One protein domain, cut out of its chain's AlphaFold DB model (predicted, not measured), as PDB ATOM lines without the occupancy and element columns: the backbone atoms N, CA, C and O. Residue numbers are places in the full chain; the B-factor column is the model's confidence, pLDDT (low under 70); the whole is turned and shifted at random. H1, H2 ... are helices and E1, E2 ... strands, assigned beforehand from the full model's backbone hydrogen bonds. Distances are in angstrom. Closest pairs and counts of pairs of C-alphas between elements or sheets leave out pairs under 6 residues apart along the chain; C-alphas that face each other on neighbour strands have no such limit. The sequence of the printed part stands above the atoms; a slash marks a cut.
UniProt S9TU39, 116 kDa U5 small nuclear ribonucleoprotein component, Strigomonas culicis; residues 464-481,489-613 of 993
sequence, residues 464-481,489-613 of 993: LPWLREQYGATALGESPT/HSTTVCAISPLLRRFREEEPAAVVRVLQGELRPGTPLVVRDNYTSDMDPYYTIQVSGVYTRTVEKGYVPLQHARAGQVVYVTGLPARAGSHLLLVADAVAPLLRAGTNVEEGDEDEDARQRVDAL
ATOM      1  N   LEU A 464      31.652 -62.651   4.674       85.94
ATOM      2  CA  LEU A 464      32.557 -61.649   4.101       85.94
ATOM      3  C   LEU A 464      33.977 -62.177   3.823       85.94
ATOM      4  O   LEU A 464      34.493 -61.822   2.767       85.94
ATOM      5  N   PRO A 465      34.601 -63.038   4.658       87.31
ATOM      6  CA  PRO A 465      35.910 -63.615   4.345       87.31
ATOM      7  C   PRO A 465      35.924 -64.394   3.023       87.31
ATOM      8  O   PRO A 465      36.780 -64.133   2.184       87.31
ATOM      9  N   TRP A 466      34.925 -65.257   2.792       87.12
ATOM     10  CA  TRP A 466      34.783 -66.009   1.537       87.12
ATOM     11  C   TRP A 466      34.595 -65.065   0.342       87.12
ATOM     12  O   TRP A 466      35.306 -65.176  -0.651       87.12
ATOM     13  N   LEU A 467      33.713 -64.061   0.454       88.31
ATOM     14  CA  LEU A 467      33.547 -63.057  -0.607       88.31
ATOM     15  C   LEU A 467      34.848 -62.284  -0.878       88.31
ATOM     16  O   LEU A 467      35.174 -62.025  -2.032       88.31
ATOM     17  N   ARG A 468      35.626 -61.932   0.150       87.81
ATOM     18  CA  ARG A 468      36.904 -61.235  -0.044       87.81
ATOM     19  C   ARG A 468      37.952 -62.115  -0.720       87.81
ATOM     20  O   ARG A 468      38.643 -61.628  -1.609       87.81
ATOM     21  N   GLU A 469      38.041 -63.387  -0.347       86.81
ATOM     22  CA  GLU A 469      38.923 -64.367  -0.987       86.81
ATOM     23  C   GLU A 469      38.575 -64.546  -2.471       86.81
ATOM     24  O   GLU A 469      39.451 -64.419  -3.329       86.81
ATOM     25  N   GLN A 470      37.292 -64.746  -2.790       85.06
ATOM     26  CA  GLN A 470      36.846 -64.988  -4.163       85.06
ATOM     27  C   GLN A 470      37.139 -63.826  -5.122       85.06
ATOM     28  O   GLN A 470      37.511 -64.062  -6.274       85.06
ATOM     29  N   TYR A 471      37.034 -62.583  -4.646       85.88
ATOM     30  CA  TYR A 471      37.304 -61.373  -5.432       85.88
ATOM     31  C   TYR A 471      38.761 -60.872  -5.344       85.88
ATOM     32  O   TYR A 471      39.083 -59.825  -5.901       85.88
ATOM     33  N   GLY A 472      39.654 -61.576  -4.636       83.69
ATOM     34  CA  GLY A 472      41.041 -61.131  -4.415       83.69
ATOM     35  C   GLY A 472      41.187 -59.936  -3.456       83.69
ATOM     36  O   GLY A 472      42.289 -59.445  -3.223       83.69
ATOM     37  N   ALA A 473      40.096 -59.494  -2.826       83.88
ATOM     38  CA  ALA A 473      40.063 -58.378  -1.880       83.88
ATOM     39  C   ALA A 473      40.747 -58.682  -0.531       83.88
ATOM     40  O   ALA A 473      40.706 -57.860   0.385       83.88
ATOM     41  N   THR A 474      41.386 -59.843  -0.376       81.38
ATOM     42  CA  THR A 474      42.368 -60.118   0.686       81.38
ATOM     43  C   THR A 474      43.650 -59.292   0.518       81.38
ATOM     44  O   THR A 474      44.270 -58.948   1.518       81.38
ATOM     45  N   ALA A 475      43.994 -58.872  -0.707       77.69
ATOM     46  CA  ALA A 475      45.126 -57.976  -0.982       77.69
ATOM     47  C   ALA A 475      44.962 -56.551  -0.398       77.69
ATOM     48  O   ALA A 475      45.918 -55.783  -0.354       77.69
ATOM     49  N   LEU A 476      43.759 -56.194   0.072       75.94
ATOM     50  CA  LEU A 476      43.419 -54.879   0.638       75.94
ATOM     51  C   LEU A 476      43.613 -54.779   2.171       75.94
ATOM     52  O   LEU A 476      43.087 -53.861   2.800       75.94
ATOM     53  N   GLY A 477      44.333 -55.723   2.788       72.19
ATOM     54  CA  GLY A 477      44.654 -55.713   4.224       72.19
ATOM     55  C   GLY A 477      43.698 -56.527   5.107       72.19
ATOM     56  O   GLY A 477      42.972 -57.398   4.629       72.19
ATOM     57  N   GLU A 478      43.722 -56.279   6.417       61.66
ATOM     58  CA  GLU A 478      43.147 -57.167   7.443       61.66
ATOM     59  C   GLU A 478      41.621 -57.377   7.377       61.66
ATOM     60  O   GLU A 478      40.859 -56.625   6.760       61.66
ATOM     61  N   SER A 479      41.160 -58.461   8.009       55.62
ATOM     62  CA  SER A 479      39.755 -58.879   8.019       55.62
ATOM     63  C   SER A 479      38.916 -58.070   9.020       55.62
ATOM     64  O   SER A 479      39.310 -57.952  10.179       55.62
ATOM     65  N   PRO A 480      37.688 -57.622   8.672       54.25
ATOM     66  CA  PRO A 480      36.780 -56.981   9.632       54.25
ATOM     67  C   PRO A 480      36.326 -57.910  10.777       54.25
ATOM     68  O   PRO A 480      35.601 -57.474  11.668       54.25
ATOM     69  N   THR A 481      36.719 -59.189  10.772       51.09
ATOM     70  CA  THR A 481      36.413 -60.155  11.840       51.09
ATOM     71  C   THR A 481      37.230 -59.964  13.118       51.09
ATOM     72  O   THR A 481      36.830 -60.504  14.146       51.09
ATOM     73  N   HIS A 489      37.486 -47.891  12.416       53.94
ATOM     74  CA  HIS A 489      36.979 -48.249  11.095       53.94
ATOM     75  C   HIS A 489      38.110 -48.202  10.057       53.94
ATOM     76  O   HIS A 489      38.764 -47.171   9.900       53.94
ATOM     77  N   SER A 490      38.321 -49.311   9.340       58.84
ATOM     78  CA  SER A 490      39.226 -49.350   8.187       58.84
ATOM     79  C   SER A 490      38.790 -48.288   7.176       58.84
ATOM     80  O   SER A 490      37.629 -48.271   6.763       58.84
ATOM     81  N   THR A 491      39.713 -47.404   6.798       64.44
ATOM     82  CA  THR A 491      39.497 -46.358   5.786       64.44
ATOM     83  C   THR A 491      39.219 -46.964   4.411       64.44
ATOM     84  O   THR A 491      38.351 -46.505   3.677       64.44
ATOM     85  N   THR A 492      39.888 -48.077   4.102       79.06
ATOM     86  CA  THR A 492      39.718 -48.822   2.853       79.06
ATOM     87  C   THR A 492      38.301 -49.364   2.708       79.06
ATOM     88  O   THR A 492      37.892 -50.298   3.404       79.06
ATOM     89  N   VAL A 493      37.562 -48.802   1.752       81.88
ATOM     90  CA  VAL A 493      36.250 -49.306   1.344       81.88
ATOM     91  C   VAL A 493      36.444 -50.359   0.260       81.88
ATOM     92  O   VAL A 493      37.131 -50.114  -0.728       81.88
ATOM     93  N   CYS A 494      35.803 -51.515   0.416       87.38
ATOM     94  CA  CYS A 494      35.676 -52.525  -0.634       87.38
ATOM     95  C   CYS A 494      34.226 -53.005  -0.691       87.38
ATOM     96  O   CYS A 494      33.621 -53.294   0.345       87.38
ATOM     97  N   ALA A 495      33.655 -53.077  -1.888       88.94
ATOM     98  CA  ALA A 495      32.239 -53.333  -2.094       88.94
ATOM     99  C   ALA A 495      31.961 -53.982  -3.462       88.94
ATOM    100  O   ALA A 495      32.656 -53.714  -4.436       88.94
ATOM    101  N   ILE A 496      30.927 -54.820  -3.554       92.19
ATOM    102  CA  ILE A 496      30.541 -55.526  -4.792       92.19
ATOM    103  C   ILE A 496      29.115 -55.174  -5.211       92.19
ATOM    104  O   ILE A 496      28.233 -55.064  -4.365       92.19
ATOM    105  N   SER A 497      28.868 -55.057  -6.515       91.75
ATOM    106  CA  SER A 497      27.529 -54.888  -7.088       91.75
ATOM    107  C   SER A 497      27.288 -55.915  -8.192       91.75
ATOM    108  O   SER A 497      27.780 -55.727  -9.302       91.75
ATOM    109  N   PRO A 498      26.564 -57.014  -7.933       87.06
ATOM    110  CA  PRO A 498      26.178 -58.007  -8.938       87.06
ATOM    111  C   PRO A 498      24.843 -57.680  -9.632       87.06
ATOM    112  O   PRO A 498      24.464 -58.369 -10.573       87.06
ATOM    113  N   LEU A 499      24.115 -56.661  -9.157       86.75
ATOM    114  CA  LEU A 499      22.825 -56.226  -9.690       86.75
ATOM    115  C   LEU A 499      22.805 -54.705  -9.852       86.75
ATOM    116  O   LEU A 499      23.166 -53.982  -8.924       86.75
ATOM    117  N   LEU A 500      22.292 -54.219 -10.982       86.81
ATOM    118  CA  LEU A 500      21.880 -52.825 -11.142       86.81
ATOM    119  C   LEU A 500      20.360 -52.731 -11.302       86.81
ATOM    120  O   LEU A 500      19.690 -53.655 -11.778       86.81
ATOM    121  N   ARG A 501      19.804 -51.598 -10.871       85.62
ATOM    122  CA  ARG A 501      18.370 -51.293 -10.902       85.62
ATOM    123  C   ARG A 501      18.139 -49.861 -11.350       85.62
ATOM    124  O   ARG A 501      18.930 -48.984 -11.028       85.62
ATOM    125  N   ARG A 502      17.019 -49.617 -12.032       79.44
ATOM    126  CA  ARG A 502      16.535 -48.252 -12.271       79.44
ATOM    127  C   ARG A 502      16.117 -47.634 -10.937       79.44
ATOM    128  O   ARG A 502      15.362 -48.243 -10.173       79.44
ATOM    129  N   PHE A 503      16.615 -46.439 -10.661       75.25
ATOM    130  CA  PHE A 503      16.323 -45.652  -9.474       75.25
ATOM    131  C   PHE A 503      15.678 -44.339  -9.912       75.25
ATOM    132  O   PHE A 503      16.164 -43.682 -10.824       75.25
ATOM    133  N   ARG A 504      14.546 -43.997  -9.279       67.31
ATOM    134  CA  ARG A 504      13.779 -42.755  -9.511       67.31
ATOM    135  C   ARG A 504      13.675 -42.371 -11.001       67.31
ATOM    136  O   ARG A 504      14.046 -41.284 -11.419       67.31
ATOM    137  N   GLU A 505      13.109 -43.316 -11.751       57.94
ATOM    138  CA  GLU A 505      12.629 -43.233 -13.140       57.94
ATOM    139  C   GLU A 505      13.674 -43.360 -14.273       57.94
ATOM    140  O   GLU A 505      13.380 -44.108 -15.208       57.94
ATOM    141  N   GLU A 506      14.905 -42.833 -14.188       64.44
ATOM    142  CA  GLU A 506      15.907 -43.033 -15.273       64.44
ATOM    143  C   GLU A 506      17.346 -43.403 -14.863       64.44
ATOM    144  O   GLU A 506      18.003 -44.110 -15.629       64.44
ATOM    145  N   GLU A 507      17.863 -43.029 -13.684       74.50
ATOM    146  CA  GLU A 507      19.277 -43.317 -13.376       74.50
ATOM    147  C   GLU A 507      19.527 -44.786 -12.956       74.50
ATOM    148  O   GLU A 507      18.728 -45.378 -12.216       74.50
ATOM    149  N   PRO A 508      20.635 -45.419 -13.391       78.62
ATOM    150  CA  PRO A 508      21.038 -46.725 -12.889       78.62
ATOM    151  C   PRO A 508      21.676 -46.594 -11.498       78.62
ATOM    152  O   PRO A 508      22.695 -45.926 -11.327       78.62
ATOM    153  N   ALA A 509      21.125 -47.308 -10.518       87.19
ATOM    154  CA  ALA A 509      21.737 -47.520  -9.213       87.19
ATOM    155  C   ALA A 509      22.347 -48.925  -9.117       87.19
ATOM    156  O   ALA A 509      21.715 -49.922  -9.477       87.19
ATOM    157  N   ALA A 510      23.559 -49.008  -8.573       89.75
ATOM    158  CA  ALA A 510      24.182 -50.266  -8.182       89.75
ATOM    159  C   ALA A 510      23.558 -50.761  -6.874       89.75
ATOM    160  O   ALA A 510      23.454 -49.996  -5.915       89.75
ATOM    161  N   VAL A 511      23.169 -52.037  -6.814       92.94
ATOM    162  CA  VAL A 511      22.835 -52.699  -5.550       92.94
ATOM    163  C   VAL A 511      24.127 -53.275  -4.990       92.94
ATOM    164  O   VAL A 511      24.611 -54.319  -5.423       92.94
ATOM    165  N   VAL A 512      24.693 -52.547  -4.040       92.81
ATOM    166  CA  VAL A 512      26.025 -52.749  -3.489       92.81
ATOM    167  C   VAL A 512      25.955 -53.500  -2.167       92.81
ATOM    168  O   VAL A 512      25.227 -53.097  -1.263       92.81
ATOM    169  N   ARG A 513      26.787 -54.530  -2.009       92.88
ATOM    170  CA  ARG A 513      27.153 -55.095  -0.707       92.88
ATOM    171  C   ARG A 513      28.525 -54.583  -0.286       92.88
ATOM    172  O   ARG A 513      29.503 -54.790  -1.004       92.88
ATOM    173  N   VAL A 514      28.609 -53.972   0.892       90.50
ATOM    174  CA  VAL A 514      29.886 -53.520   1.465       90.50
ATOM    175  C   VAL A 514      30.611 -54.720   2.087       90.50
ATOM    176  O   VAL A 514      30.043 -55.426   2.922       90.50
ATOM    177  N   LEU A 515      31.857 -54.967   1.679       88.31
ATOM    178  CA  LEU A 515      32.712 -56.051   2.184       88.31
ATOM    179  C   LEU A 515      33.681 -55.572   3.277       88.31
ATOM    180  O   LEU A 515      33.975 -56.319   4.207       88.31
ATOM    181  N   GLN A 516      34.165 -54.334   3.168       85.75
ATOM    182  CA  GLN A 516      35.096 -53.698   4.104       85.75
ATOM    183  C   GLN A 516      34.875 -52.179   4.108       85.75
ATOM    184  O   GLN A 516      34.444 -51.613   3.103       85.75
ATOM    185  N   GLY A 517      35.185 -51.541   5.238       84.12
ATOM    186  CA  GLY A 517      35.133 -50.090   5.403       84.12
ATOM    187  C   GLY A 517      33.719 -49.526   5.547       84.12
ATOM    188  O   GLY A 517      32.765 -50.238   5.887       84.12
ATOM    189  N   GLU A 518      33.609 -48.219   5.316       85.69
ATOM    190  CA  GLU A 518      32.368 -47.455   5.424       85.69
ATOM    191  C   GLU A 518      32.169 -46.576   4.178       85.69
ATOM    192  O   GLU A 518      32.900 -45.617   3.944       85.69
ATOM    193  N   LEU A 519      31.165 -46.909   3.367       87.81
ATOM    194  CA  LEU A 519      30.816 -46.187   2.147       87.81
ATOM    195  C   LEU A 519      29.950 -44.966   2.480       87.81
ATOM    196  O   LEU A 519      28.958 -45.094   3.199       87.81
ATOM    197  N   ARG A 520      30.278 -43.792   1.931       89.69
ATOM    198  CA  ARG A 520      29.548 -42.539   2.180       89.69
ATOM    199  C   ARG A 520      29.182 -41.833   0.864       89.69
ATOM    200  O   ARG A 520      29.859 -42.029  -0.147       89.69
ATOM    201  N   PRO A 521      28.135 -40.987   0.844       90.31
ATOM    202  CA  PRO A 521      27.939 -40.028  -0.238       90.31
ATOM    203  C   PRO A 521      29.193 -39.161  -0.426       90.31
ATOM    204  O   PRO A 521      29.797 -38.716   0.549       90.31
ATOM    205  N   GLY A 522      29.597 -38.938  -1.674       88.06
ATOM    206  CA  GLY A 522      30.807 -38.202  -2.041       88.06
ATOM    207  C   GLY A 522      32.101 -39.023  -2.092       88.06
ATOM    208  O   GLY A 522      33.079 -38.509  -2.636       88.06
ATOM    209  N   THR A 523      32.132 -40.271  -1.594       87.38
ATOM    210  CA  THR A 523      33.324 -41.140  -1.675       87.38
ATOM    211  C   THR A 523      33.731 -41.363  -3.144       87.38
ATOM    212  O   THR A 523      32.893 -41.809  -3.937       87.38
ATOM    213  N   PRO A 524      34.990 -41.082  -3.532       88.50
ATOM    214  CA  PRO A 524      35.520 -41.474  -4.832       88.50
ATOM    215  C   PRO A 524      35.875 -42.966  -4.817       88.50
ATOM    216  O   PRO A 524      36.490 -43.452  -3.871       88.50
ATOM    217  N   LEU A 525      35.487 -43.700  -5.857       88.19
ATOM    218  CA  LEU A 525      35.712 -45.141  -5.988       88.19
ATOM    219  C   LEU A 525      36.447 -45.441  -7.296       88.19
ATOM    220  O   LEU A 525      36.101 -44.903  -8.347       88.19
ATOM    221  N   VAL A 526      37.402 -46.364  -7.235       87.75
ATOM    222  CA  VAL A 526      37.924 -47.098  -8.391       87.75
ATOM    223  C   VAL A 526      36.998 -48.287  -8.654       87.75
ATOM    224  O   VAL A 526      36.582 -48.980  -7.722       87.75
ATOM    225  N   VAL A 527      36.655 -48.510  -9.921       86.69
ATOM    226  CA  VAL A 527      35.691 -49.518 -10.369       86.69
ATOM    227  C   VAL A 527      36.329 -50.461 -11.375       86.69
ATOM    228  O   VAL A 527      36.885 -50.014 -12.379       86.69
ATOM    229  N   ARG A 528      36.171 -51.764 -11.131       85.62
ATOM    230  CA  ARG A 528      36.449 -52.837 -12.092       85.62
ATOM    231  C   ARG A 528      35.135 -53.520 -12.471       85.62
ATOM    232  O   ARG A 528      34.339 -53.835 -11.585       85.62
ATOM    233  N   ASP A 529      34.891 -53.737 -13.760       83.25
ATOM    234  CA  ASP A 529      33.671 -54.377 -14.271       83.25
ATOM    235  C   ASP A 529      33.961 -55.425 -15.361       83.25
ATOM    236  O   ASP A 529      35.101 -55.591 -15.797       83.25
ATOM    237  N   ASN A 530      32.926 -56.150 -15.795       75.69
ATOM    238  CA  ASN A 530      33.041 -57.222 -16.795       75.69
ATOM    239  C   ASN A 530      33.556 -56.770 -18.184       75.69
ATOM    240  O   ASN A 530      33.787 -57.632 -19.028       75.69
ATOM    241  N   TYR A 531      33.678 -55.463 -18.442       71.50
ATOM    242  CA  TYR A 531      34.158 -54.873 -19.697       71.50
ATOM    243  C   TYR A 531      35.517 -54.167 -19.548       71.50
ATOM    244  O   TYR A 531      36.093 -53.751 -20.553       71.50
ATOM    245  N   THR A 532      36.058 -54.052 -18.327       73.56
ATOM    246  CA  THR A 532      37.460 -53.647 -18.123       73.56
ATOM    247  C   THR A 532      38.419 -54.616 -18.814       73.56
ATOM    248  O   THR A 532      38.178 -55.823 -18.877       73.56
ATOM    249  N   SER A 533      39.505 -54.077 -19.361       67.88
ATOM    250  CA  SER A 533      40.455 -54.811 -20.203       67.88
ATOM    251  C   SER A 533      41.882 -54.669 -19.682       67.88
ATOM    252  O   SER A 533      42.142 -53.863 -18.796       67.88
ATOM    253  N   ASP A 534      42.828 -55.409 -20.258       64.50
ATOM    254  CA  ASP A 534      44.250 -55.269 -19.910       64.50
ATOM    255  C   ASP A 534      44.810 -53.867 -20.258       64.50
ATOM    256  O   ASP A 534      45.849 -53.478 -19.734       64.50
ATOM    257  N   MET A 535      44.130 -53.111 -21.136       64.75
ATOM    258  CA  MET A 535      44.490 -51.734 -21.517       64.75
ATOM    259  C   MET A 535      43.814 -50.680 -20.628       64.75
ATOM    260  O   MET A 535      44.446 -49.698 -20.258       64.75
ATOM    261  N   ASP A 536      42.544 -50.906 -20.277       70.56
ATOM    262  CA  ASP A 536      41.733 -50.067 -19.384       70.56
ATOM    263  C   ASP A 536      41.250 -50.922 -18.189       70.56
ATOM    264  O   ASP A 536      40.101 -51.393 -18.184       70.56
ATOM    265  N   PRO A 537      42.115 -51.189 -17.189       71.50
ATOM    266  CA  PRO A 537      41.828 -52.150 -16.119       71.50
ATOM    267  C   PRO A 537      40.818 -51.648 -15.079       71.50
ATOM    268  O   PRO A 537      40.241 -52.453 -14.348       71.50
ATOM    269  N   TYR A 538      40.589 -50.334 -15.001       81.25
ATOM    270  CA  TYR A 538      39.634 -49.711 -14.087       81.25
ATOM    271  C   TYR A 538      39.192 -48.324 -14.576       81.25
ATOM    272  O   TYR A 538      39.803 -47.725 -15.457       81.25
ATOM    273  N   TYR A 539      38.134 -47.786 -13.972       84.25
ATOM    274  CA  TYR A 539      37.727 -46.385 -14.121       84.25
ATOM    275  C   TYR A 539      37.273 -45.803 -12.779       84.25
ATOM    276  O   TYR A 539      37.032 -46.542 -11.828       84.25
ATOM    277  N   THR A 540      37.158 -44.480 -12.675       85.12
ATOM    278  CA  THR A 540      36.767 -43.805 -11.430       85.12
ATOM    279  C   THR A 540      35.312 -43.335 -11.463       85.12
ATOM    280  O   THR A 540      34.779 -42.971 -12.513       85.12
ATOM    281  N   ILE A 541      34.652 -43.356 -10.304       87.62
ATOM    282  CA  ILE A 541      33.318 -42.774 -10.083       87.62
ATOM    283  C   ILE A 541      33.303 -41.980  -8.778       87.62
ATOM    284  O   ILE A 541      34.121 -42.215  -7.889       87.62
ATOM    285  N   GLN A 542      32.325 -41.091  -8.628       89.06
ATOM    286  CA  GLN A 542      32.047 -40.419  -7.364       89.06
ATOM    287  C   GLN A 542      30.622 -40.750  -6.922       89.06
ATOM    288  O   GLN A 542      29.673 -40.560  -7.681       89.06
ATOM    289  N   VAL A 543      30.466 -41.263  -5.699       89.75
ATOM    290  CA  VAL A 543      29.148 -41.640  -5.171       89.75
ATOM    291  C   VAL A 543      28.273 -40.398  -5.019       89.75
ATOM    292  O   VAL A 543      28.589 -39.516  -4.224       89.75
ATOM    293  N   SER A 544      27.146 -40.345  -5.729       89.50
ATOM    294  CA  SER A 544      26.182 -39.246  -5.593       89.50
ATOM    295  C   SER A 544      25.332 -39.401  -4.329       89.50
ATOM    296  O   SER A 544      25.184 -38.460  -3.551       89.50
ATOM    297  N   GLY A 545      24.839 -40.613  -4.067       88.94
ATOM    298  CA  GLY A 545      24.050 -40.921  -2.879       88.94
ATOM    299  C   GLY A 545      24.056 -42.405  -2.526       88.94
ATOM    300  O   GLY A 545      24.313 -43.268  -3.366       88.94
ATOM    301  N   VAL A 546      23.758 -42.682  -1.256       90.69
ATOM    302  CA  VAL A 546      23.608 -44.027  -0.690       90.69
ATOM    303  C   VAL A 546      22.195 -44.144  -0.122       90.69
ATOM    304  O   VAL A 546      21.752 -43.274   0.629       90.69
ATOM    305  N   TYR A 547      21.474 -45.201  -0.485       89.06
ATOM    306  CA  TYR A 547      20.066 -45.391  -0.130       89.06
ATOM    307  C   TYR A 547      19.778 -46.828   0.305       89.06
ATOM    308  O   TYR A 547      20.463 -47.771  -0.079       89.06
ATOM    309  N   THR A 548      18.687 -47.027   1.034       87.75
ATOM    310  CA  THR A 548      18.084 -48.344   1.254       87.75
ATOM    311  C   THR A 548      16.609 -48.318   0.867       87.75
ATOM    312  O   THR A 548      15.918 -47.321   1.083       87.75
ATOM    313  N   ARG A 549      16.113 -49.393   0.245       86.25
ATOM    314  CA  ARG A 549      14.709 -49.500  -0.168       86.25
ATOM    315  C   ARG A 549      13.916 -50.195   0.931       86.25
ATOM    316  O   ARG A 549      13.983 -51.409   1.069       86.25
ATOM    317  N   THR A 550      13.159 -49.426   1.699       82.69
ATOM    318  CA  THR A 550      12.259 -49.939   2.738       82.69
ATOM    319  C   THR A 550      10.868 -50.245   2.182       82.69
ATOM    320  O   THR A 550      10.423 -49.625   1.216       82.69
ATOM    321  N   VAL A 551      10.159 -51.176   2.821       74.56
ATOM    322  CA  VAL A 551       8.764 -51.523   2.480       74.56
ATOM    323  C   VAL A 551       7.784 -50.393   2.832       74.56
ATOM    324  O   VAL A 551       6.763 -50.221   2.170       74.56
ATOM    325  N   GLU A 552       8.093 -49.608   3.866       69.25
ATOM    326  CA  GLU A 552       7.211 -48.562   4.403       69.25
ATOM    327  C   GLU A 552       7.377 -47.200   3.718       69.25
ATOM    328  O   GLU A 552       6.386 -46.498   3.519       69.25
ATOM    329  N   LYS A 553       8.622 -46.810   3.398       67.50
ATOM    330  CA  LYS A 553       8.987 -45.447   2.964       67.50
ATOM    331  C   LYS A 553       9.690 -45.393   1.601       67.50
ATOM    332  O   LYS A 553      10.253 -44.357   1.249       67.50
ATOM    333  N   GLY A 554       9.733 -46.503   0.863       79.88
ATOM    334  CA  GLY A 554      10.485 -46.590  -0.389       79.88
ATOM    335  C   GLY A 554      11.983 -46.343  -0.166       79.88
ATOM    336  O   GLY A 554      12.570 -46.860   0.788       79.88
ATOM    337  N   TYR A 555      12.614 -45.566  -1.048       83.75
ATOM    338  CA  TYR A 555      14.054 -45.271  -0.996       83.75
ATOM    339  C   TYR A 555      14.412 -44.195   0.041       83.75
ATOM    340  O   TYR A 555      14.254 -42.997  -0.213       83.75
ATOM    341  N   VAL A 556      14.971 -44.637   1.170       85.00
ATOM    342  CA  VAL A 556      15.463 -43.812   2.283       85.00
ATOM    343  C   VAL A 556      16.968 -43.551   2.104       85.00
ATOM    344  O   VAL A 556      17.706 -44.517   1.914       85.00
ATOM    345  N   PRO A 557      17.453 -42.294   2.138       87.25
ATOM    346  CA  PRO A 557      18.887 -41.994   2.104       87.25
ATOM    347  C   PRO A 557      19.576 -42.391   3.415       87.25
ATOM    348  O   PRO A 557      18.985 -42.257   4.484       87.25
ATOM    349  N   LEU A 558      20.832 -42.830   3.323       84.81
ATOM    350  CA  LEU A 558      21.699 -43.170   4.457       84.81
ATOM    351  C   LEU A 558      22.928 -42.256   4.470       84.81
ATOM    352  O   LEU A 558      23.443 -41.886   3.413       84.81
ATOM    353  N   GLN A 559      23.427 -41.911   5.660       84.31
ATOM    354  CA  GLN A 559      24.647 -41.093   5.782       84.31
ATOM    355  C   GLN A 559      25.923 -41.912   5.551       84.31
ATOM    356  O   GLN A 559      26.922 -41.396   5.050       84.31
ATOM    357  N   HIS A 560      25.881 -43.193   5.915       84.00
ATOM    358  CA  HIS A 560      26.981 -44.138   5.781       84.00
ATOM    359  C   HIS A 560      26.456 -45.572   5.634       84.00
ATOM    360  O   HIS A 560      25.417 -45.915   6.203       84.00
ATOM    361  N   ALA A 561      27.193 -46.427   4.927       86.44
ATOM    362  CA  ALA A 561      26.916 -47.856   4.822       86.44
ATOM    363  C   ALA A 561      28.144 -48.687   5.210       86.44
ATOM    364  O   ALA A 561      29.245 -48.450   4.719       86.44
ATOM    365  N   ARG A 562      27.960 -49.668   6.097       85.62
ATOM    366  CA  ARG A 562      29.048 -50.448   6.720       85.62
ATOM    367  C   ARG A 562      29.142 -51.868   6.173       85.62
ATOM    368  O   ARG A 562      28.162 -52.405   5.659       85.62
ATOM    369  N   ALA A 563      30.308 -52.492   6.343       84.81
ATOM    370  CA  ALA A 563      30.547 -53.894   5.999       84.81
ATOM    371  C   ALA A 563      29.404 -54.831   6.453       84.81
ATOM    372  O   ALA A 563      28.931 -54.762   7.588       84.81
ATOM    373  N   GLY A 564      28.955 -55.698   5.543       82.69
ATOM    374  CA  GLY A 564      27.808 -56.595   5.719       82.69
ATOM    375  C   GLY A 564      26.476 -56.038   5.199       82.69
ATOM    376  O   GLY A 564      25.597 -56.824   4.849       82.69
ATOM    377  N   GLN A 565      26.321 -54.716   5.087       87.25
ATOM    378  CA  GLN A 565      25.086 -54.104   4.590       87.25
ATOM    379  C   GLN A 565      24.946 -54.197   3.064       87.25
ATOM    380  O   GLN A 565      25.935 -54.187   2.325       87.25
ATOM    381  N   VAL A 566      23.689 -54.209   2.611       91.81
ATOM    382  CA  VAL A 566      23.289 -54.095   1.203       91.81
ATOM    383  C   VAL A 566      22.522 -52.785   1.008       91.81
ATOM    384  O   VAL A 566      21.530 -52.535   1.699       91.81
ATOM    385  N   VAL A 567      22.989 -51.952   0.080       91.56
ATOM    386  CA  VAL A 567      22.513 -50.584  -0.175       91.56
ATOM    387  C   VAL A 567      22.452 -50.286  -1.674       91.56
ATOM    388  O   VAL A 567      23.046 -50.984  -2.486       91.56
ATOM    389  N   TYR A 568      21.728 -49.242  -2.053       91.88
ATOM    390  CA  TYR A 568      21.681 -48.701  -3.407       91.88
ATOM    391  C   TYR A 568      22.640 -47.513  -3.519       91.88
ATOM    392  O   TYR A 568      22.641 -46.649  -2.642       91.88
ATOM    393  N   VAL A 569      23.421 -47.456  -4.595       91.06
ATOM    394  CA  VAL A 569      24.447 -46.430  -4.838       91.06
ATOM    395  C   VAL A 569      24.217 -45.783  -6.202       91.06
ATOM    396  O   VAL A 569      24.125 -46.490  -7.207       91.06
ATOM    397  N   THR A 570      24.119 -44.452  -6.233       90.00
ATOM    398  CA  THR A 570      23.903 -43.639  -7.448       90.00
ATOM    399  C   THR A 570      25.155 -42.838  -7.832       90.00
ATOM    400  O   THR A 570      26.118 -42.766  -7.063       90.00
ATOM    401  N   GLY A 571      25.162 -42.230  -9.025       84.44
ATOM    402  CA  GLY A 571      26.345 -41.563  -9.599       84.44
ATOM    403  C   GLY A 571      27.193 -42.452 -10.522       84.44
ATOM    404  O   GLY A 571      28.397 -42.246 -10.654       84.44
ATOM    405  N   LEU A 572      26.587 -43.465 -11.151       80.44
ATOM    406  CA  LEU A 572      27.272 -44.346 -12.102       80.44
ATOM    407  C   LEU A 572      27.316 -43.723 -13.514       80.44
ATOM    408  O   LEU A 572      26.273 -43.299 -14.012       80.44
ATOM    409  N   PRO A 573      28.466 -43.735 -14.215       73.56
ATOM    410  CA  PRO A 573      28.570 -43.233 -15.587       73.56
ATOM    411  C   PRO A 573      27.841 -44.162 -16.561       73.56
ATOM    412  O   PRO A 573      27.788 -45.370 -16.322       73.56
ATOM    413  N   ALA A 574      27.331 -43.648 -17.682       66.94
ATOM    414  CA  ALA A 574      26.765 -44.470 -18.756       66.94
ATOM    415  C   ALA A 574      27.878 -45.264 -19.478       66.94
ATOM    416  O   ALA A 574      28.642 -44.712 -20.265       66.94
ATOM    417  N   ARG A 575      28.001 -46.555 -19.150       69.75
ATOM    418  CA  ARG A 575      28.930 -47.541 -19.734       69.75
ATOM    419  C   ARG A 575      28.254 -48.919 -19.742       69.75
ATOM    420  O   ARG A 575      27.301 -49.127 -18.991       69.75
ATOM    421  N   ALA A 576      28.747 -49.870 -20.531       60.72
ATOM    422  CA  ALA A 576      28.374 -51.279 -20.365       60.72
ATOM    423  C   ALA A 576      28.899 -51.818 -19.013       60.72
ATOM    424  O   ALA A 576      29.860 -51.275 -18.484       60.72
ATOM    425  N   GLY A 577      28.261 -52.846 -18.432       65.75
ATOM    426  CA  GLY A 577      28.736 -53.496 -17.194       65.75
ATOM    427  C   GLY A 577      27.643 -53.796 -16.165       65.75
ATOM    428  O   GLY A 577      27.142 -52.892 -15.502       65.75
ATOM    429  N   SER A 578      27.291 -55.079 -16.010       70.75
ATOM    430  CA  SER A 578      26.272 -55.568 -15.060       70.75
ATOM    431  C   SER A 578      26.821 -56.016 -13.701       70.75
ATOM    432  O   SER A 578      26.050 -56.190 -12.758       70.75
ATOM    433  N   HIS A 579      28.137 -56.207 -13.585       85.44
ATOM    434  CA  HIS A 579      28.791 -56.589 -12.340       85.44
ATOM    435  C   HIS A 579      30.004 -55.695 -12.080       85.44
ATOM    436  O   HIS A 579      30.897 -55.622 -12.917       85.44
ATOM    437  N   LEU A 580      30.004 -55.018 -10.928       88.06
ATOM    438  CA  LEU A 580      31.026 -54.064 -10.501       88.06
ATOM    439  C   LEU A 580      31.722 -54.541  -9.218       88.06
ATOM    440  O   LEU A 580      31.071 -55.064  -8.305       88.06
ATOM    441  N   LEU A 581      33.016 -54.260  -9.118       88.75
ATOM    442  CA  LEU A 581      33.815 -54.260  -7.895       88.75
ATOM    443  C   LEU A 581      34.281 -52.821  -7.640       88.75
ATOM    444  O   LEU A 581      34.800 -52.173  -8.545       88.75
ATOM    445  N   LEU A 582      34.052 -52.321  -6.428       88.12
ATOM    446  CA  LEU A 582      34.211 -50.924  -6.025       88.12
ATOM    447  C   LEU A 582      35.227 -50.838  -4.878       88.12
ATOM    448  O   LEU A 582      35.035 -51.501  -3.854       88.12
ATOM    449  N   VAL A 583      36.279 -50.028  -5.019       87.94
ATOM    450  CA  VAL A 583      37.342 -49.882  -4.005       87.94
ATOM    451  C   VAL A 583      37.753 -48.418  -3.819       87.94
ATOM    452  O   VAL A 583      37.812 -47.665  -4.786       87.94
ATOM    453  N   ALA A 584      38.052 -48.008  -2.582       83.94
ATOM    454  CA  ALA A 584      38.601 -46.687  -2.248       83.94
ATOM    455  C   ALA A 584      39.732 -46.762  -1.208       83.94
ATOM    456  O   ALA A 584      39.965 -47.801  -0.590       83.94
ATOM    457  N   ASP A 585      40.410 -45.628  -1.016       79.62
ATOM    458  CA  ASP A 585      41.523 -45.348  -0.096       79.62
ATOM    459  C   ASP A 585      42.801 -46.186  -0.293       79.62
ATOM    460  O   ASP A 585      43.848 -45.604  -0.569       79.62
ATOM    461  N   ALA A 586      42.750 -47.523  -0.274       68.31
ATOM    462  CA  ALA A 586      43.920 -48.384  -0.542       68.31
ATOM    463  C   ALA A 586      44.518 -48.221  -1.956       68.31
ATOM    464  O   ALA A 586      45.628 -48.688  -2.220       68.31
ATOM    465  N   VAL A 587      43.757 -47.573  -2.841       70.00
ATOM    466  CA  VAL A 587      44.044 -47.278  -4.253       70.00
ATOM    467  C   VAL A 587      43.989 -45.768  -4.541       70.00
ATOM    468  O   VAL A 587      43.885 -45.347  -5.690       70.00
ATOM    469  N   ALA A 588      44.039 -44.929  -3.497       69.50
ATOM    470  CA  ALA A 588      43.970 -43.473  -3.622       69.50
ATOM    471  C   ALA A 588      45.050 -42.821  -4.515       69.50
ATOM    472  O   ALA A 588      44.719 -41.794  -5.108       69.50
ATOM    473  N   PRO A 589      46.285 -43.347  -4.665       70.19
ATOM    474  CA  PRO A 589      47.248 -42.813  -5.637       70.19
ATOM    475  C   PRO A 589      46.700 -42.833  -7.077       70.19
ATOM    476  O   PRO A 589      46.700 -41.810  -7.761       70.19
ATOM    477  N   LEU A 590      46.015 -43.917  -7.468       67.69
ATOM    478  CA  LEU A 590      45.393 -44.073  -8.793       67.69
ATOM    479  C   LEU A 590      44.246 -43.082  -9.058       67.69
ATOM    480  O   LEU A 590      43.937 -42.792 -10.212       67.69
ATOM    481  N   LEU A 591      43.622 -42.535  -8.006       63.94
ATOM    482  CA  LEU A 591      42.650 -41.442  -8.129       63.94
ATOM    483  C   LEU A 591      43.326 -40.100  -8.469       63.94
ATOM    484  O   LEU A 591      42.672 -39.219  -9.024       63.94
ATOM    485  N   ARG A 592      44.617 -39.933  -8.140       63.62
ATOM    486  CA  ARG A 592      45.419 -38.728  -8.424       63.62
ATOM    487  C   ARG A 592      46.099 -38.799  -9.790       63.62
ATOM    488  O   ARG A 592      46.173 -37.773 -10.460       63.62
ATOM    489  N   ALA A 593      46.520 -39.989 -10.226       55.25
ATOM    490  CA  ALA A 593      47.200 -40.223 -11.508       55.25
ATOM    491  C   ALA A 593      46.385 -39.809 -12.760       55.25
ATOM    492  O   ALA A 593      46.942 -39.630 -13.837       55.25
ATOM    493  N   GLY A 594      45.069 -39.586 -12.627       51.25
ATOM    494  CA  GLY A 594      44.245 -38.933 -13.659       51.25
ATOM    495  C   GLY A 594      44.521 -37.428 -13.845       51.25
ATOM    496  O   GLY A 594      43.911 -36.790 -14.701       51.25
ATOM    497  N   THR A 595      45.415 -36.849 -13.043       47.47
ATOM    498  CA  THR A 595      45.984 -35.507 -13.213       47.47
ATOM    499  C   THR A 595      47.475 -35.641 -13.517       47.47
ATOM    500  O   THR A 595      48.122 -36.514 -12.950       47.47
ATOM    501  N   ASN A 596      48.011 -34.801 -14.413       45.03
ATOM    502  CA  ASN A 596      49.386 -34.899 -14.935       45.03
ATOM    503  C   ASN A 596      50.457 -34.727 -13.834       45.03
ATOM    504  O   ASN A 596      50.976 -33.627 -13.636       45.03
ATOM    505  N   VAL A 597      50.780 -35.810 -13.132       51.09
ATOM    506  CA  VAL A 597      51.771 -35.901 -12.052       51.09
ATOM    507  C   VAL A 597      52.679 -37.096 -12.352       51.09
ATOM    508  O   VAL A 597      52.226 -38.087 -12.920       51.09
ATOM    509  N   GLU A 598      53.966 -36.980 -12.028       52.09
ATOM    510  CA  GLU A 598      54.957 -38.037 -12.255       52.09
ATOM    511  C   GLU A 598      54.653 -39.266 -11.376       52.09
ATOM    512  O   GLU A 598      54.346 -39.115 -10.194       52.09
ATOM    513  N   GLU A 599      54.715 -40.470 -11.960       53.44
ATOM    514  CA  GLU A 599      54.417 -41.732 -11.264       53.44
ATOM    515  C   GLU A 599      55.484 -42.039 -10.202       53.44
ATOM    516  O   GLU A 599      56.682 -41.938 -10.481       53.44
ATOM    517  N   GLY A 600      55.058 -42.430  -8.997       63.31
ATOM    518  CA  GLY A 600      55.958 -42.823  -7.904       63.31
ATOM    519  C   GLY A 600      55.715 -44.248  -7.401       63.31
ATOM    520  O   GLY A 600      54.719 -44.877  -7.748       63.31
ATOM    521  N   ASP A 601      56.592 -44.742  -6.522       61.69
ATOM    522  CA  ASP A 601      56.525 -46.110  -5.971       61.69
ATOM    523  C   ASP A 601      55.152 -46.446  -5.330       61.69
ATOM    524  O   ASP A 601      54.682 -47.581  -5.404       61.69
ATOM    525  N   GLU A 602      54.456 -45.453  -4.750       62.75
ATOM    526  CA  GLU A 602      53.098 -45.615  -4.192       62.75
ATOM    527  C   GLU A 602      52.031 -45.963  -5.256       62.75
ATOM    528  O   GLU A 602      51.022 -46.597  -4.926       62.75
ATOM    529  N   ASP A 603      52.227 -45.562  -6.517       67.06
ATOM    530  CA  ASP A 603      51.321 -45.879  -7.628       67.06
ATOM    531  C   ASP A 603      51.509 -47.322  -8.118       67.06
ATOM    532  O   ASP A 603      50.526 -47.975  -8.476       67.06
ATOM    533  N   GLU A 604      52.737 -47.856  -8.097       70.69
ATOM    534  CA  GLU A 604      53.020 -49.251  -8.470       70.69
ATOM    535  C   GLU A 604      52.413 -50.226  -7.448       70.69
ATOM    536  O   GLU A 604      51.693 -51.158  -7.820       70.69
ATOM    537  N   ASP A 605      52.580 -49.936  -6.157       72.12
ATOM    538  CA  ASP A 605      51.953 -50.655  -5.042       72.12
ATOM    539  C   ASP A 605      50.412 -50.652  -5.149       72.12
ATOM    540  O   ASP A 605      49.736 -51.661  -4.912       72.12
ATOM    541  N   ALA A 606      49.829 -49.512  -5.536       72.56
ATOM    542  CA  ALA A 606      48.390 -49.376  -5.733       72.56
ATOM    543  C   ALA A 606      47.894 -50.130  -6.982       72.56
ATOM    544  O   ALA A 606      46.839 -50.770  -6.915       72.56
ATOM    545  N   ARG A 607      48.649 -50.113  -8.092       74.31
ATOM    546  CA  ARG A 607      48.374 -50.922  -9.296       74.31
ATOM    547  C   ARG A 607      48.401 -52.412  -8.971       74.31
ATOM    548  O   ARG A 607      47.418 -53.096  -9.239       74.31
ATOM    549  N   GLN A 608      49.439 -52.893  -8.284       75.19
ATOM    550  CA  GLN A 608      49.566 -54.305  -7.908       75.19
ATOM    551  C   GLN A 608      48.384 -54.789  -7.048       75.19
ATOM    552  O   GLN A 608      47.886 -55.903  -7.237       75.19
ATOM    553  N   ARG A 609      47.870 -53.942  -6.142       77.31
ATOM    554  CA  ARG A 609      46.645 -54.242  -5.379       77.31
ATOM    555  C   ARG A 609      45.407 -54.336  -6.271       77.31
ATOM    556  O   ARG A 609      44.589 -55.214  -6.023       77.31
ATOM    557  N   VAL A 610      45.256 -53.483  -7.289       75.19
ATOM    558  CA  VAL A 610      44.136 -53.557  -8.251       75.19
ATOM    559  C   VAL A 610      44.254 -54.766  -9.180       75.19
ATOM    560  O   VAL A 610      43.240 -55.397  -9.479       75.19
ATOM    561  N   ASP A 611      45.461 -55.151  -9.580       75.56
ATOM    562  CA  ASP A 611      45.688 -56.337 -10.411       75.56
ATOM    563  C   ASP A 611      45.392 -57.643  -9.664       75.56
ATOM    564  O   ASP A 611      44.885 -58.595 -10.259       75.56
ATOM    565  N   ALA A 612      45.604 -57.671  -8.344       79.25
ATOM    566  CA  ALA A 612      45.165 -58.774  -7.487       79.25
ATOM    567  C   ALA A 612      43.627 -58.881  -7.360       79.25
ATOM    568  O   ALA A 612      43.110 -59.959  -7.044       79.25
ATOM    569  N   LEU A 613      42.883 -57.793  -7.609       81.31
ATOM    570  CA  LEU A 613      41.420 -57.793  -7.587       81.31
ATOM    571  C   LEU A 613      40.843 -58.400  -8.863       81.31
ATOM    572  O   LEU A 613      41.105 -57.941  -9.975       81.31
TER     573      LEU A 613
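What this domain is: This is residues 464 to 481 and 489 to 613 of the 993 residues of the protein "116 kDa U5 small nuclear ribonucleoprotein component" of Strigomonas culicis (UniProt S9TU39). One strongly twisted, curled sheet of eight antiparallel strands wraps round into an incompletely closed barrel, in which E4 runs on into E5. Hairpin E5 and E6 lies at one end of the long axis and helices H3 and H4 at the other, while H1 packs on E1 and E2. The printed part has 143 residues, in the order H1, H2, E1 to E8, H3, H4, with sheet order E4, E3, E8, E1, E2, E7, E5, E6. Its class is mixed, helices and strands; it is compact, with a radius of gyration of the C-alphas of 15.0 A and spans of 50 by 35 by 24 A.

Where its parts are: Strand E1, residues 494 to 503, spans 22.4 A, and E2, residues 507 to 516, spans 25.8 A. C-alpha 494 is at (35.676, -52.525, -0.634). E3 is residues 524 to 529, 16.1 A; E4 539 to 542; E5 545 to 550, 15.9 A; E6 554 to 557; E7 566 to 570, 13.6 A; and E8 580 to 583. Helix H1, residues 464 to 470, begins at (32.557, -61.649, 4.101). H2 is residues 473 to 476, H3 588 to 592. H4, residues 601 to 612, spans 17.1 A and ends at (45.165, -58.774, -7.487).

How they stand to each other: In hairpin E1 and E2, N 496 and O 513 are 2.9 A apart, within hydrogen-bond range; E1 bends by 77 degrees at residue 498. E1 has E8 as its other neighbour, antiparallel, with N 497 and O 580 at 2.8 A, and E8 in turn has E3 as an antiparallel neighbour, with N 526 and O 583 at 2.8 A. Edge strand E4 forms a hairpin with E3, with N 525 and O 541 at 2.9 A, and runs on into E5 at 72 degrees. Beside E2 is E7, with N 510 and O 569 at 2.9 A. E5 is staggered: residues 545 to 547 pair with E7, N 547 and O 568 at 2.8 A, and 547 to 550 with edge strand E6, N 548 and O 556 at 2.8 A. H1 is on the sheet at a height of 9.9 A, over E2 and only just over E1 with 3 C-alphas; its closest C-alphas to E2, Leu 464 and Leu 515, are 5.9 A apart. H2 and H3 only graze the sheet. H4 touches H3, closest C-alphas Pro 589 and Asp 603 at 5.5 A, and H2, closest Ala 475 and Arg 609 at 6.0 A. In H1 and H4 every O i to N i+4 pair is within range; H3 has 0 of 1 but 2 of 2 O i to N i+3 pairs, and H2 is too short for an O i to N i+4 pair.

The domain as a whole: The farthest C-alphas, Glu 552 and Glu 598, are 51.7 A apart. Residues 482 to 488 are not printed, and C-alphas 481 and 489 are 11.9 A apart across the cut. Of the links printed whole, none is long. Mean pLDDT of the printed part is 78.1; 35 residues are under 70, among them 590 to 603.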